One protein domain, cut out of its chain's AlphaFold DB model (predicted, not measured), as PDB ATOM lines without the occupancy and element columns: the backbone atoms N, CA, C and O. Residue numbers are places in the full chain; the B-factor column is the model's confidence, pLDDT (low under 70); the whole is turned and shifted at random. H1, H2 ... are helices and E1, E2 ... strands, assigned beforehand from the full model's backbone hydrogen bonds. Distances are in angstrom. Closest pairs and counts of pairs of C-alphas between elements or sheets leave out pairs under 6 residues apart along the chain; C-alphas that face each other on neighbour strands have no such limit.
ATOM      1  N   VAL A   6       3.553  12.221  12.601       84.19
ATOM      2  CA  VAL A   6       4.574  12.660  11.637       84.19
ATOM      3  C   VAL A   6       4.772  14.171  11.726       84.19
ATOM      4  O   VAL A   6       5.896  14.631  11.880       84.19
ATOM      5  N   LEU A   7       3.682  14.945  11.715       85.75
ATOM      6  CA  LEU A   7       3.752  16.403  11.864       85.75
ATOM      7  C   LEU A   7       4.419  16.803  13.188       85.75
ATOM      8  O   LEU A   7       5.249  17.706  13.212       85.75
ATOM      9  N   GLN A   8       4.068  16.130  14.287       87.31
ATOM     10  CA  GLN A   8       4.695  16.395  15.581       87.31
ATOM     11  C   GLN A   8       6.200  16.087  15.556       87.31
ATOM     12  O   GLN A   8       6.990  16.909  16.012       87.31
ATOM     13  N   GLN A   9       6.595  14.939  15.000       88.38
ATOM     14  CA  GLN A   9       7.999  14.545  14.890       88.38
ATOM     15  C   GLN A   9       8.812  15.528  14.036       88.38
ATOM     16  O   GLN A   9       9.942  15.869  14.389       88.38
ATOM     17  N   ASP A  10       8.239  16.016  12.939       91.06
ATOM     18  CA  ASP A  10       8.874  17.008  12.074       91.06
ATOM     19  C   ASP A  10       9.060  18.352  12.789       91.06
ATOM     20  O   ASP A  10      10.132  18.951  12.718       91.06
ATOM     21  N   ILE A  11       8.049  18.794  13.545       91.81
ATOM     22  CA  ILE A  11       8.143  19.991  14.385       91.81
ATOM     23  C   ILE A  11       9.260  19.832  15.428       91.81
ATOM     24  O   ILE A  11      10.098  20.719  15.575       91.81
ATOM     25  N   GLU A  12       9.315  18.706  16.140       90.38
ATOM     26  CA  GLU A  12      10.372  18.440  17.126       90.38
ATOM     27  C   GLU A  12      11.761  18.440  16.472       90.38
ATOM     28  O   GLU A  12      12.684  19.077  16.980       90.38
ATOM     29  N   THR A  13      11.892  17.805  15.305       91.38
ATOM     30  CA  THR A  13      13.147  17.744  14.544       91.38
ATOM     31  C   THR A  13      13.617  19.136  14.119       91.38
ATOM     32  O   THR A  13      14.780  19.487  14.319       91.38
ATOM     33  N   MET A  14      12.720  19.959  13.569       94.12
ATOM     34  CA  MET A  14      13.035  21.334  13.173       94.12
ATOM     35  C   MET A  14      13.428  22.196  14.381       94.12
ATOM     36  O   MET A  14      14.414  22.927  14.315       94.12
ATOM     37  N   LEU A  15      12.715  22.081  15.505       92.56
ATOM     38  CA  LEU A  15      13.054  22.805  16.735       92.56
ATOM     39  C   LEU A  15      14.446  22.434  17.258       92.56
ATOM     40  O   LEU A  15      15.222  23.323  17.606       92.56
ATOM     41  N   GLN A  16      14.798  21.145  17.270       90.88
ATOM     42  CA  GLN A  16      16.131  20.692  17.685       90.88
ATOM     43  C   GLN A  16      17.236  21.267  16.788       90.88
ATOM     44  O   GLN A  16      18.296  21.649  17.285       90.88
ATOM     45  N   GLN A  17      16.991  21.384  15.479       91.12
ATOM     46  CA  GLN A  17      17.943  21.990  14.540       91.12
ATOM     47  C   GLN A  17      18.144  23.490  14.789       91.12
ATOM     48  O   GLN A  17      19.273  23.979  14.692       91.12
ATOM     49  N   VAL A  18      17.071  24.211  15.128       90.69
ATOM     50  CA  VAL A  18      17.110  25.653  15.418       90.69
ATOM     51  C   VAL A  18      17.809  25.928  16.750       90.69
ATOM     52  O   VAL A  18      18.736  26.735  16.807       90.69
ATOM     53  N   VAL A  19      17.388  25.246  17.817       88.94
ATOM     54  CA  VAL A  19      17.832  25.522  19.193       88.94
ATOM     55  C   VAL A  19      19.182  24.868  19.504       88.94
ATOM     56  O   VAL A  19      19.920  25.349  20.361       88.94
ATOM     57  N   LYS A  20      19.542  23.789  18.791       89.50
ATOM     58  CA  LYS A  20      20.759  22.984  19.019       89.50
ATOM     59  C   LYS A  20      20.844  22.383  20.428       89.50
ATOM     60  O   LYS A  20      21.935  22.134  20.938       89.50
ATOM     61  N   LEU A  21      19.688  22.145  21.039       85.94
ATOM     62  CA  LEU A  21      19.507  21.460  22.315       85.94
ATOM     63  C   LEU A  21      18.367  20.454  22.170       85.94
ATOM     64  O   LEU A  21      17.516  20.595  21.290       85.94
ATOM     65  N   ASP A  22      18.320  19.477  23.073       87.44
ATOM     66  CA  ASP A  22      17.128  18.648  23.202       87.44
ATOM     67  C   ASP A  22      15.964  19.529  23.657       87.44
ATOM     68  O   ASP A  22      16.090  20.326  24.592       87.44
ATOM     69  N   VAL A  23      14.828  19.380  22.985       90.00
ATOM     70  CA  VAL A  23      13.606  20.129  23.273       90.00
ATOM     71  C   VAL A  23      12.488  19.170  23.638       90.00
ATOM     72  O   VAL A  23      12.368  18.081  23.076       90.00
ATOM     73  N   ARG A  24      11.630  19.600  24.556       89.88
ATOM     74  CA  ARG A  24      10.356  18.950  24.845       89.88
ATOM     75  C   ARG A  24       9.237  19.952  24.636       89.88
ATOM     76  O   ARG A  24       9.185  20.971  25.325       89.88
ATOM     77  N   ILE A  25       8.316  19.641  23.732       91.44
ATOM     78  CA  ILE A  25       7.120  20.457  23.524       91.44
ATOM     79  C   ILE A  25       6.183  20.267  24.719       91.44
ATOM     80  O   ILE A  25       5.864  19.140  25.097       91.44
ATOM     81  N   ILE A  26       5.754  21.373  25.326       93.00
ATOM     82  CA  ILE A  26       4.891  21.371  26.516       93.00
ATOM     83  C   ILE A  26       3.525  22.016  26.271       93.00
ATOM     84  O   ILE A  26       2.638  21.883  27.112       93.00
ATOM     85  N   GLY A  27       3.320  22.684  25.132       91.38
ATOM     86  CA  GLY A  27       2.039  23.311  24.826       91.38
ATOM     87  C   GLY A  27       1.858  23.703  23.364       91.38
ATOM     88  O   GLY A  27       2.816  24.019  22.662       91.38
ATOM     89  N   PHE A  28       0.593  23.712  22.942       91.06
ATOM     90  CA  PHE A  28       0.139  24.239  21.658       91.06
ATOM     91  C   PHE A  28      -1.083  25.128  21.878       91.06
ATOM     92  O   PHE A  28      -2.115  24.664  22.368       91.06
ATOM     93  N   GLN A  29      -0.982  26.387  21.469       91.50
ATOM     94  CA  GLN A  29      -2.073  27.351  21.479       91.50
ATOM     95  C   GLN A  29      -2.454  27.702  20.031       91.50
ATOM     96  O   GLN A  29      -1.693  28.398  19.358       91.50
ATOM     97  N   PRO A  30      -3.625  27.265  19.537       89.56
ATOM     98  CA  PRO A  30      -4.118  27.680  18.227       89.56
ATOM     99  C   PRO A  30      -4.332  29.196  18.178       89.56
ATOM    100  O   PRO A  30      -4.949  29.763  19.082       89.56
ATOM    101  N   LEU A  31      -3.845  29.841  17.116       86.12
ATOM    102  CA  LEU A  31      -3.990  31.286  16.898       86.12
ATOM    103  C   LEU A  31      -5.058  31.625  15.853       86.12
ATOM    104  O   LEU A  31      -5.582  32.738  15.857       86.12
ATOM    105  N   ASN A  32      -5.432  30.676  14.990       82.56
ATOM    106  CA  ASN A  32      -6.482  30.858  13.992       82.56
ATOM    107  C   ASN A  32      -7.553  29.752  14.041       82.56
ATOM    108  O   ASN A  32      -7.404  28.725  14.706       82.56
ATOM    109  N   ARG A  33      -8.672  29.986  13.340       69.25
ATOM    110  CA  ARG A  33      -9.670  28.955  13.021       69.25
ATOM    111  C   ARG A  33      -9.339  28.426  11.625       69.25
ATOM    112  O   ARG A  33      -9.412  29.215  10.686       69.25
ATOM    113  N   PRO A  34      -8.913  27.167  11.480       63.34
ATOM    114  CA  PRO A  34      -8.305  26.750  10.232       63.34
ATOM    115  C   PRO A  34      -9.339  26.257   9.220       63.34
ATOM    116  O   PRO A  34      -9.934  25.199   9.414       63.34
ATOM    117  N   ASP A  35      -9.456  26.976   8.105       66.12
ATOM    118  CA  ASP A  35     -10.148  26.490   6.904       66.12
ATOM    119  C   ASP A  35      -9.148  25.910   5.877       66.12
ATOM    120  O   ASP A  35      -9.471  24.970   5.154       66.12
ATOM    121  N   SER A  36      -7.904  26.415   5.846       75.75
ATOM    122  CA  SER A  36      -6.882  26.024   4.853       75.75
ATOM    123  C   SER A  36      -5.435  25.993   5.365       75.75
ATOM    124  O   SER A  36      -4.637  25.225   4.837       75.75
ATOM    125  N   VAL A  37      -5.085  26.770   6.396       85.12
ATOM    126  CA  VAL A  37      -3.750  26.811   7.029       85.12
ATOM    127  C   VAL A  37      -3.926  26.854   8.543       85.12
ATOM    128  O   VAL A  37      -4.831  27.518   9.048       85.12
ATOM    129  N   TRP A  38      -3.090  26.127   9.277       89.62
ATOM    130  CA  TRP A  38      -3.096  26.075  10.737       89.62
ATOM    131  C   TRP A  38      -1.945  26.919  11.272       89.62
ATOM    132  O   TRP A  38      -0.803  26.744  10.853       89.62
ATOM    133  N   VAL A  39      -2.249  27.816  12.207       91.25
ATOM    134  CA  VAL A  39      -1.267  28.668  12.883       91.25
ATOM    135  C   VAL A  39      -1.381  28.435  14.380       91.25
ATOM    136  O   VAL A  39      -2.466  28.550  14.956       91.25
ATOM    137  N   SER A  40      -0.273  28.081  15.023       92.06
ATOM    138  CA  SER A  40      -0.226  27.840  16.465       92.06
ATOM    139  C   SER A  40       1.018  28.451  17.086       92.06
ATOM    140  O   SER A  40       2.101  28.378  16.514       92.06
ATOM    141  N   ARG A  41       0.868  28.986  18.295       94.00
ATOM    142  CA  ARG A  41       1.987  29.245  19.194       94.00
ATOM    143  C   ARG A  41       2.355  27.941  19.888       94.00
ATOM    144  O   ARG A  41       1.503  27.297  20.502       94.00
ATOM    145  N   LEU A  42       3.612  27.550  19.769       94.81
ATOM    146  CA  LEU A  42       4.179  26.362  20.387       94.81
ATOM    147  C   LEU A  42       5.046  26.796  21.563       94.81
ATOM    148  O   LEU A  42       5.876  27.685  21.412       94.81
ATOM    149  N   THR A  43       4.864  26.153  22.715       95.44
ATOM    150  CA  THR A  43       5.711  26.349  23.901       95.44
ATOM    151  C   THR A  43       6.560  25.107  24.130       95.44
ATOM    152  O   THR A  43       6.032  23.989  24.167       95.44
ATOM    153  N   PHE A  44       7.867  25.287  24.298       94.12
ATOM    154  CA  PHE A  44       8.815  24.198  24.519       94.12
ATOM    155  C   PHE A  44       9.780  24.515  25.659       94.12
ATOM    156  O   PHE A  44       9.935  25.664  26.065       94.12
ATOM    157  N   VAL A  45      10.400  23.461  26.187       94.75
ATOM    158  CA  VAL A  45      11.453  23.537  27.203       94.75
ATOM    159  C   VAL A  45      12.712  22.896  26.643       94.75
ATOM    160  O   VAL A  45      12.636  21.809  26.065       94.75
ATOM    161  N   THR A  46      13.853  23.552  26.806       92.56
ATOM    162  CA  THR A  46      15.168  23.030  26.413       92.56
ATOM    163  C   THR A  46      15.756  22.127  27.498       92.56
ATOM    164  O   THR A  46      15.340  22.159  28.658       92.56
ATOM    165  N   SER A  47      16.782  21.342  27.168       89.62
ATOM    166  CA  SER A  47      17.529  20.557  28.162       89.62
ATOM    167  C   SER A  47      18.239  21.403  29.228       89.62
ATOM    168  O   SER A  47      18.550  20.873  30.294       89.62
ATOM    169  N   SER A  48      18.447  22.709  28.996       90.12
ATOM    170  CA  SER A  48      18.919  23.662  30.016       90.12
ATOM    171  C   SER A  48      17.835  24.072  31.020       90.12
ATOM    172  O   SER A  48      18.160  24.634  32.063       90.12
ATOM    173  N   GLY A  49      16.564  23.759  30.747       90.31
ATOM    174  CA  GLY A  49      15.415  24.128  31.574       90.31
ATOM    175  C   GLY A  49      14.749  25.449  31.178       90.31
ATOM    176  O   GLY A  49      13.757  25.826  31.804       90.31
ATOM    177  N   ASP A  50      15.245  26.128  30.141       93.25
ATOM    178  CA  ASP A  50      14.663  27.375  29.643       93.25
ATOM    179  C   ASP A  50      13.360  27.092  28.890       93.25
ATOM    180  O   ASP A  50      13.239  26.092  28.180       93.25
ATOM    181  N   THR A  51      12.368  27.966  29.064       94.00
ATOM    182  CA  THR A  51      11.079  27.887  28.364       94.00
ATOM    183  C   THR A  51      11.005  28.996  27.330       94.00
ATOM    184  O   THR A  51      11.273  30.149  27.660       94.00
ATOM    185  N   ASP A  52      10.604  28.650  26.110       94.12
ATOM    186  CA  ASP A  52      10.544  29.580  24.983       94.12
ATOM    187  C   ASP A  52       9.357  29.247  24.056       94.12
ATOM    188  O   ASP A  52       8.691  28.207  24.212       94.12
ATOM    189  N   THR A  53       9.056  30.145  23.118       95.75
ATOM    190  CA  THR A  53       7.938  30.015  22.183       95.75
ATOM    191  C   THR A  53       8.320  30.290  20.733       95.75
ATOM    192  O   THR A  53       9.190  31.093  20.416       95.75
ATOM    193  N   VAL A  54       7.628  29.608  19.819       96.50
ATOM    194  CA  VAL A  54       7.693  29.872  18.373       96.50
ATOM    195  C   VAL A  54       6.296  29.867  17.770       96.50
ATOM    196  O   VAL A  54       5.370  29.249  18.309       96.50
ATOM    197  N   ILE A  55       6.146  30.506  16.614       95.88
ATOM    198  CA  ILE A  55       4.947  30.377  15.789       95.88
ATOM    199  C   ILE A  55       5.181  29.290  14.751       95.88
ATOM    200  O   ILE A  55       6.127  29.345  13.972       95.88
ATOM    201  N   VAL A  56       4.289  28.308  14.713       95.00
ATOM    202  CA  VAL A  56       4.298  27.238  13.719       95.00
ATOM    203  C   VAL A  56       3.127  27.440  12.771       95.00
ATOM    204  O   VAL A  56       1.974  27.532  13.209       95.00
ATOM    205  N   LYS A  57       3.421  27.476  11.472       94.75
ATOM    206  CA  LYS A  57       2.427  27.494  10.400       94.75
ATOM    207  C   LYS A  57       2.536  26.221   9.581       94.75
ATOM    208  O   LYS A  57       3.622  25.876   9.127       94.75
ATOM    209  N   HIS A  58       1.420  25.534   9.371       92.38
ATOM    210  CA  HIS A  58       1.408  24.290   8.607       92.38
ATOM    211  C   HIS A  58       0.098  24.069   7.850       92.38
ATOM    212  O   HIS A  58      -0.954  24.604   8.207       92.38
ATOM    213  N   ILE A  59       0.146  23.246   6.804       89.44
ATOM    214  CA  ILE A  59      -1.065  22.763   6.130       89.44
ATOM    215  C   ILE A  59      -1.877  21.841   7.063       89.44
ATOM    216  O   ILE A  59      -1.322  21.287   8.016       89.44
ATOM    217  N   PRO A  60      -3.186  21.633   6.831       83.88
ATOM    218  CA  PRO A  60      -4.013  20.810   7.705       83.88
ATOM    219  C   PRO A  60      -3.434  19.406   7.883       83.88
ATOM    220  O   PRO A  60      -3.030  18.773   6.909       83.88
ATOM    221  N   ALA A  61      -3.440  18.898   9.119       80.38
ATOM    222  CA  ALA A  61      -2.824  17.614   9.465       80.38
ATOM    223  C   ALA A  61      -3.261  16.416   8.587       80.38
ATOM    224  O   ALA A  61      -2.414  15.567   8.322       80.38
ATOM    225  N   PRO A  62      -4.520  16.314   8.100       79.88
ATOM    226  CA  PRO A  62      -4.920  15.256   7.163       79.88
ATOM    227  C   PRO A  62      -4.204  15.294   5.804       79.88
ATOM    228  O   PRO A  62      -4.153  14.281   5.116       79.88
ATOM    229  N   ASN A  63      -3.654  16.448   5.424       79.56
ATOM    230  CA  ASN A  63      -2.944  16.666   4.164       79.56
ATOM    231  C   ASN A  63      -1.414  16.570   4.338       79.56
ATOM    232  O   ASN A  63      -0.675  16.950   3.430       79.56
ATOM    233  N   TYR A  64      -0.948  16.105   5.503       80.75
ATOM    234  CA  TYR A  64       0.459  16.055   5.896       80.75
ATOM    235  C   TYR A  64       0.902  14.612   6.228       80.75
ATOM    236  O   TYR A  64       0.184  13.928   6.966       80.75
ATOM    237  N   PRO A  65       2.080  14.134   5.771       77.50
ATOM    238  CA  PRO A  65       3.090  14.847   4.983       77.50
ATOM    239  C   PRO A  65       2.656  15.073   3.531       77.50
ATOM    240  O   PRO A  65       1.764  14.399   3.015       77.50
ATOM    241  N   ILE A  66       3.295  16.031   2.861       79.19
ATOM    242  CA  ILE A  66       2.979  16.359   1.469       79.19
ATOM    243  C   ILE A  66       3.389  15.213   0.550       79.19
ATOM    244  O   ILE A  66       4.566  14.882   0.432       79.19
ATOM    245  N   SER A  67       2.413  14.658  -0.163       68.31
ATOM    246  CA  SER A  67       2.649  13.670  -1.217       68.31
ATOM    247  C   SER A  67       2.923  14.311  -2.582       68.31
ATOM    248  O   SER A  67       3.616  13.719  -3.405       68.31
ATOM    249  N   THR A  68       2.406  15.522  -2.838       67.00
ATOM    250  CA  THR A  68       2.642  16.292  -4.073       67.00
ATOM    251  C   THR A  68       2.590  17.797  -3.793       67.00
ATOM    252  O   THR A  68       1.759  18.235  -3.010       67.00
ATOM    253  N   GLN A  69       3.391  18.624  -4.476       62.72
ATOM    254  CA  GLN A  69       3.365  20.092  -4.291       62.72
ATOM    255  C   GLN A  69       1.971  20.723  -4.480       62.72
ATOM    256  O   GLN A  69       1.682  21.762  -3.895       62.72
ATOM    257  N   LYS A  70       1.072  20.067  -5.230       65.44
ATOM    258  CA  LYS A  70      -0.316  20.509  -5.440       65.44
ATOM    259  C   LYS A  70      -1.185  20.488  -4.175       65.44
ATOM    260  O   LYS A  70      -2.271  21.054  -4.202       65.44
ATOM    261  N   THR A  71      -0.755  19.832  -3.093       71.69
ATOM    262  CA  THR A  71      -1.500  19.825  -1.823       71.69
ATOM    263  C   THR A  71      -1.212  21.046  -0.950       71.69
ATOM    264  O   THR A  71      -1.897  21.233   0.055       71.69
ATOM    265  N   ILE A  72      -0.223  21.876  -1.308       81.25
ATOM    266  CA  ILE A  72       0.084  23.114  -0.589       81.25
ATOM    267  C   ILE A  72      -0.845  24.224  -1.097       81.25
ATOM    268  O   ILE A  72      -0.841  24.507  -2.296       81.25
ATOM    269  N   PRO A  73      -1.624  24.885  -0.221       85.88
ATOM    270  CA  PRO A  73      -2.380  26.071  -0.604       85.88
ATOM    271  C   PRO A  73      -1.446  27.141  -1.197       85.88
ATOM    272  O   PRO A  73      -0.406  27.415  -0.589       85.88
ATOM    273  N   PRO A  74      -1.799  27.792  -2.323       86.75
ATOM    274  CA  PRO A  74      -0.951  28.813  -2.942       86.75
ATOM    275  C   PRO A  74      -0.523  29.924  -1.976       86.75
ATOM    276  O   PRO A  74       0.632  30.330  -1.984       86.75
ATOM    277  N   THR A  75      -1.420  30.359  -1.087       88.94
ATOM    278  CA  THR A  75      -1.133  31.381  -0.067       88.94
ATOM    279  C   THR A  75      -0.054  30.941   0.926       88.94
ATOM    280  O   THR A  75       0.811  31.737   1.275       88.94
ATOM    281  N   HIS A  76      -0.034  29.664   1.321       91.06
ATOM    282  CA  HIS A  76       0.983  29.117   2.222       91.06
ATOM    283  C   HIS A  76       2.357  29.023   1.546       91.06
ATOM    284  O   HIS A  76       3.369  29.369   2.153       91.06
ATOM    285  N   ALA A  77       2.389  28.569   0.289       90.31
ATOM    286  CA  ALA A  77       3.622  28.496  -0.494       90.31
ATOM    287  C   ALA A  77       4.220  29.892  -0.732       90.31
ATOM    288  O   ALA A  77       5.418  30.089  -0.539       90.31
ATOM    289  N   GLU A  78       3.376  30.861  -1.100       92.81
ATOM    290  CA  GLU A  78       3.776  32.257  -1.288       92.81
ATOM    291  C   GLU A  78       4.266  32.870   0.027       92.81
ATOM    292  O   GLU A  78       5.354  33.434   0.049       92.81
ATOM    293  N   GLU A  79       3.557  32.692   1.148       95.00
ATOM    294  CA  GLU A  79       4.005  33.223   2.442       95.00
ATOM    295  C   GLU A  79       5.394  32.692   2.828       95.00
ATOM    296  O   GLU A  79       6.301  33.469   3.138       95.00
ATOM    297  N   GLN A  80       5.590  31.372   2.762       94.88
ATOM    298  CA  GLN A  80       6.872  30.741   3.075       94.88
ATOM    299  C   GLN A  80       7.999  31.275   2.173       94.88
ATOM    300  O   GLN A  80       9.112  31.517   2.647       94.88
ATOM    301  N   PHE A  81       7.724  31.467   0.881       95.62
ATOM    302  CA  PHE A  81       8.667  32.052  -0.068       95.62
ATOM    303  C   PHE A  81       8.997  33.513   0.261       95.62
ATOM    304  O   PHE A  81      10.171  33.888   0.251       95.62
ATOM    305  N   ILE A  82       8.002  34.330   0.613       97.19
ATOM    306  CA  ILE A  82       8.228  35.729   0.990       97.19
ATOM    307  C   ILE A  82       9.114  35.820   2.229       97.19
ATOM    308  O   ILE A  82      10.063  36.604   2.229       97.19
ATOM    309  N   TYR A  83       8.905  34.977   3.242       97.75
ATOM    310  CA  TYR A  83       9.802  34.942   4.400       97.75
ATOM    311  C   TYR A  83      11.240  34.562   4.023       97.75
ATOM    312  O   TYR A  83      12.179  35.126   4.588       97.75
ATOM    313  N   GLN A  84      11.448  33.658   3.060       97.00
ATOM    314  CA  GLN A  84      12.791  33.332   2.555       97.00
ATOM    315  C   GLN A  84      13.424  34.522   1.821       97.00
ATOM    316  O   GLN A  84      14.579  34.868   2.083       97.00
ATOM    317  N   PHE A  85      12.666  35.182   0.940       98.00
ATOM    318  CA  PHE A  85      13.107  36.381   0.230       98.00
ATOM    319  C   PHE A  85      13.496  37.503   1.204       98.00
ATOM    320  O   PHE A  85      14.613  38.022   1.127       98.00
ATOM    321  N   LEU A  86      12.617  37.821   2.160       98.19
ATOM    322  CA  LEU A  86      12.839  38.856   3.169       98.19
ATOM    323  C   LEU A  86      14.018  38.515   4.088       98.19
ATOM    324  O   LEU A  86      14.840  39.379   4.388       98.19
ATOM    325  N   SER A  87      14.170  37.247   4.484       97.25
ATOM    326  CA  SER A  87      15.319  36.799   5.286       97.25
ATOM    327  C   SER A  87      16.649  37.044   4.569       97.25
ATOM    328  O   SER A  87      17.627  37.442   5.199       97.25
ATOM    329  N   GLY A  88      16.676  36.901   3.240       96.25
ATOM    330  CA  GLY A  88      17.840  37.193   2.401       96.25
ATOM    331  C   GLY A  88      18.176  38.681   2.234       96.25
ATOM    332  O   GLY A  88      19.194  38.991   1.606       96.25
ATOM    333  N   ILE A  89      17.341  39.588   2.751       96.44
ATOM    334  CA  ILE A  89      17.552  41.046   2.750       96.44
ATOM    335  C   ILE A  89      17.389  41.668   4.143       96.44
ATOM    336  O   ILE A  89      17.320  42.889   4.269       96.44
ATOM    337  N   ARG A  90      17.371  40.842   5.195       96.31
ATOM    338  CA  ARG A  90      17.090  41.264   6.571       96.31
ATOM    339  C   ARG A  90      17.909  42.467   7.074       96.31
ATOM    340  O   ARG A  90      17.340  43.295   7.774       96.31
ATOM    341  N   PRO A  91      19.200  42.641   6.716       95.31
ATOM    342  CA  PRO A  91      19.947  43.838   7.116       95.31
ATOM    343  C   PRO A  91      19.348  45.167   6.625       95.31
ATOM    344  O   PRO A  91      19.631  46.201   7.219       95.31
ATOM    345  N   ALA A  92      18.556  45.154   5.547       95.12
ATOM    346  CA  ALA A  92      17.892  46.338   4.997       95.12
ATOM    347  C   ALA A  92      16.448  46.518   5.508       95.12
ATOM    348  O   ALA A  92      15.928  47.629   5.500       95.12
ATOM    349  N   PHE A  93      15.801  45.439   5.952       97.12
ATOM    350  CA  PHE A  93      14.450  45.448   6.506       97.12
ATOM    351  C   PHE A  93      14.328  44.324   7.533       97.12
ATOM    352  O   PHE A  93      14.476  43.167   7.168       97.12
ATOM    353  N   ASP A  94      14.050  44.638   8.797       96.31
ATOM    354  CA  ASP A  94      14.015  43.667   9.904       96.31
ATOM    355  C   ASP A  94      12.673  43.639  10.661       96.31
ATOM    356  O   ASP A  94      12.522  42.930  11.659       96.31
ATOM    357  N   ARG A  95      11.666  44.374  10.174       96.38
ATOM    358  CA  ARG A  95      10.343  44.531  10.803       96.38
ATOM    359  C   ARG A  95       9.365  43.413  10.445       96.38
ATOM    360  O   ARG A  95       8.221  43.662  10.071       96.38
ATOM    361  N   PHE A  96       9.831  42.177  10.561       96.69
ATOM    362  CA  PHE A  96       9.046  40.957  10.384       96.69
ATOM    363  C   PHE A  96       9.665  39.807  11.208       96.69
ATOM    364  O   PHE A  96      10.880  39.837  11.459       96.69
ATOM    365  N   PRO A  97       8.882  38.787  11.613       96.25
ATOM    366  CA  PRO A  97       9.393  37.636  12.360       96.25
ATOM    367  C   PRO A  97      10.561  36.943  11.656       96.25
ATOM    368  O   PRO A  97      10.541  36.768  10.434       96.25
ATOM    369  N   HIS A  98      11.576  36.507  12.403       96.88
ATOM    370  CA  HIS A  98      12.615  35.649  11.827       96.88
ATOM    371  C   HIS A  98      12.007  34.336  11.311       96.88
ATOM    372  O   HIS A  98      11.283  33.663  12.041       96.88
ATOM    373  N   LEU A  99      12.359  33.931  10.086       97.38
ATOM    374  CA  LEU A  99      12.141  32.563   9.617       97.38
ATOM    375  C   LEU A  99      13.202  31.660  10.247       97.38
ATOM    376  O   LEU A  99      14.379  31.751   9.902       97.38
ATOM    377  N   LEU A 100      12.790  30.813  11.187       96.94
ATOM    378  CA  LEU A 100      13.700  29.971  11.965       96.94
ATOM    379  C   LEU A 100      14.031  28.671  11.230       96.94
ATOM    380  O   LEU A 100      15.190  28.276  11.142       96.94
ATOM    381  N   ALA A 101      13.006  28.018  10.687       96.19
ATOM    382  CA  ALA A 101      13.134  26.792   9.914       96.19
ATOM    383  C   ALA A 101      11.923  26.619   8.997       96.19
ATOM    384  O   ALA A 101      10.836  27.127   9.277       96.19
ATOM    385  N   TYR A 102      12.090  25.871   7.911       95.19
ATOM    386  CA  TYR A 102      10.990  25.516   7.024       95.19
ATOM    387  C   TYR A 102      11.258  24.210   6.285       95.19
ATOM    388  O   TYR A 102      12.401  23.826   6.049       95.19
ATOM    389  N   GLN A 103      10.176  23.584   5.857       91.88
ATOM    390  CA  GLN A 103      10.137  22.504   4.886       91.88
ATOM    391  C   GLN A 103       8.799  22.581   4.135       91.88
ATOM    392  O   GLN A 103       7.961  23.422   4.470       91.88
ATOM    393  N   PRO A 104       8.560  21.784   3.082       88.00
ATOM    394  CA  PRO A 104       7.278  21.828   2.391       88.00
ATOM    395  C   PRO A 104       6.100  21.682   3.373       88.00
ATOM    396  O   PRO A 104       6.027  20.711   4.125       88.00
ATOM    397  N   GLY A 105       5.174  22.648   3.358       89.00
ATOM    398  CA  GLY A 105       3.927  22.616   4.135       89.00
ATOM    399  C   GLY A 105       4.046  22.898   5.628       89.00
ATOM    400  O   GLY A 105       3.047  22.731   6.333       89.00
ATOM    401  N   LEU A 106       5.233  23.275   6.107       93.31
ATOM    402  CA  LEU A 106       5.506  23.576   7.508       93.31
ATOM    403  C   LEU A 106       6.638  24.602   7.610       93.31
ATOM    404  O   LEU A 106       7.746  24.371   7.129       93.31
ATOM    405  N   PHE A 107       6.402  25.705   8.311       96.00
ATOM    406  CA  PHE A 107       7.461  26.643   8.664       96.00
ATOM    407  C   PHE A 107       7.295  27.219  10.068       96.00
ATOM    408  O   PHE A 107       6.203  27.238  10.641       96.00
ATOM    409  N   MET A 108       8.423  27.654  10.627       97.12
ATOM    410  CA  MET A 108       8.554  28.182  11.977       97.12
ATOM    411  C   MET A 108       9.054  29.612  11.934       97.12
ATOM    412  O   MET A 108      10.063  29.912  11.293       97.12
ATOM    413  N   LEU A 109       8.357  30.470  12.660       97.50
ATOM    414  CA  LEU A 109       8.683  31.871  12.819       97.50
ATOM    415  C   LEU A 109       8.987  32.174  14.287       97.50
ATOM    416  O   LEU A 109       8.466  31.522  15.194       97.50
ATOM    417  N   GLU A 110       9.797  33.200  14.501       96.50
ATOM    418  CA  GLU A 110       9.914  33.878  15.790       96.50
ATOM    419  C   GLU A 110       8.534  34.280  16.328       96.50
ATOM    420  O   GLU A 110       7.682  34.791  15.596       96.50
ATOM    421  N   ASP A 111       8.320  34.060  17.623       95.12
ATOM    422  CA  ASP A 111       7.151  34.571  18.325       95.12
ATOM    423  C   ASP A 111       7.434  35.979  18.848       95.12
ATOM    424  O   ASP A 111       8.165  36.172  19.814       95.12
TER     425      ASP A 111
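Overview. This is residues 6 to 111 of the 365 residues of the protein "Phosphotransferase" of Okeania sp. SIO3B5 (UniProt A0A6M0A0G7). A strongly twisted antiparallel sheet of five strands curls round the helix H1, which covers one face, while a second helix, H2, packs on the other face at the E4 and E5 end. Together they make three layers, a sheet with a helix on each face. The printed part has 106 residues, with two named helices and five named strands in the order H1, E1, E2, E3, H2, E4, E5; the sheet's order is E1, E2, E3, E5, E4, and the class is mixed, helices and strands. It is compact, with a radius of gyration of the C-alphas of 13.9 A, and spans 40 by 38 by 23 A.

Along the chain. H1, residues 6 to 19, begins at C-alpha 6 (4.574, 12.660, 11.637) and is 20.0 A long from first to last C-alpha. E1, residues 23 to 30, measures 19.9 A and bends by 58 degrees at residue 26. E2, residues 38 to 46, measures 24.3 A, and E3, residues 51 to 58, measures 22.3 A. H2, residues 74 to 87, is 19.9 A long and begins at C-alpha 74 (-0.951, 28.813, -2.942). E4, residues 99 to 103, measures 11.3 A. E5, residues 106 to 110, measures 13.9 A and ends at C-alpha 110 (9.914, 33.878, 15.790).

Arrangement. E1, E2 and E3 form a meander, each strand the antiparallel neighbour of the one before. In the hairpin of E1 and E2, N 29 and O 41 are 2.8 A apart, within hydrogen-bond range; in that of E2 and E3, N 40 and O 56 are at 2.9 A. E3 and E5 are antiparallel, with N 109 and O 55 at 2.8 A, and E4 and E5 form a hairpin, with N 108 and O 101 at 2.8 A. E1 and E4 are the edge strands. H1 is on the sheet; its closest C-alphas to E4 are those of Met 14 and Ala 101, 6.4 A apart, and to E1 those of Gln 16 and Val 23, 6.2 A apart. H2 is on the sheet at a height of 10.0 A, over E5 and E4 and only just over E3, on which 3 of its C-alphas fall. It runs slantwise to the strands, at 44 degrees to E4 on the local plane; the closest C-alphas of H2 and E4 are those of Tyr 83 and Leu 99, 6.2 A apart. E3, H2 and E4 make a split strand-helix-strand unit, two strands running the same way with E5 between them, and its crossover is right-handed. H1 and H2 are apart. In both helices every O i to N i+4 pair is within hydrogen-bond range.

Size, cuts and confidence. The C-alphas farthest apart, those of Ser 48 and Lys 70, are 40.5 A apart. The printed part has no cut. The links from E3 to H2, 15 residues, and from H2 to E4, 11 residues, are long. The mean pLDDT of the printed part is 89.6, and residues 33 to 35 and 67 to 70 are under 70.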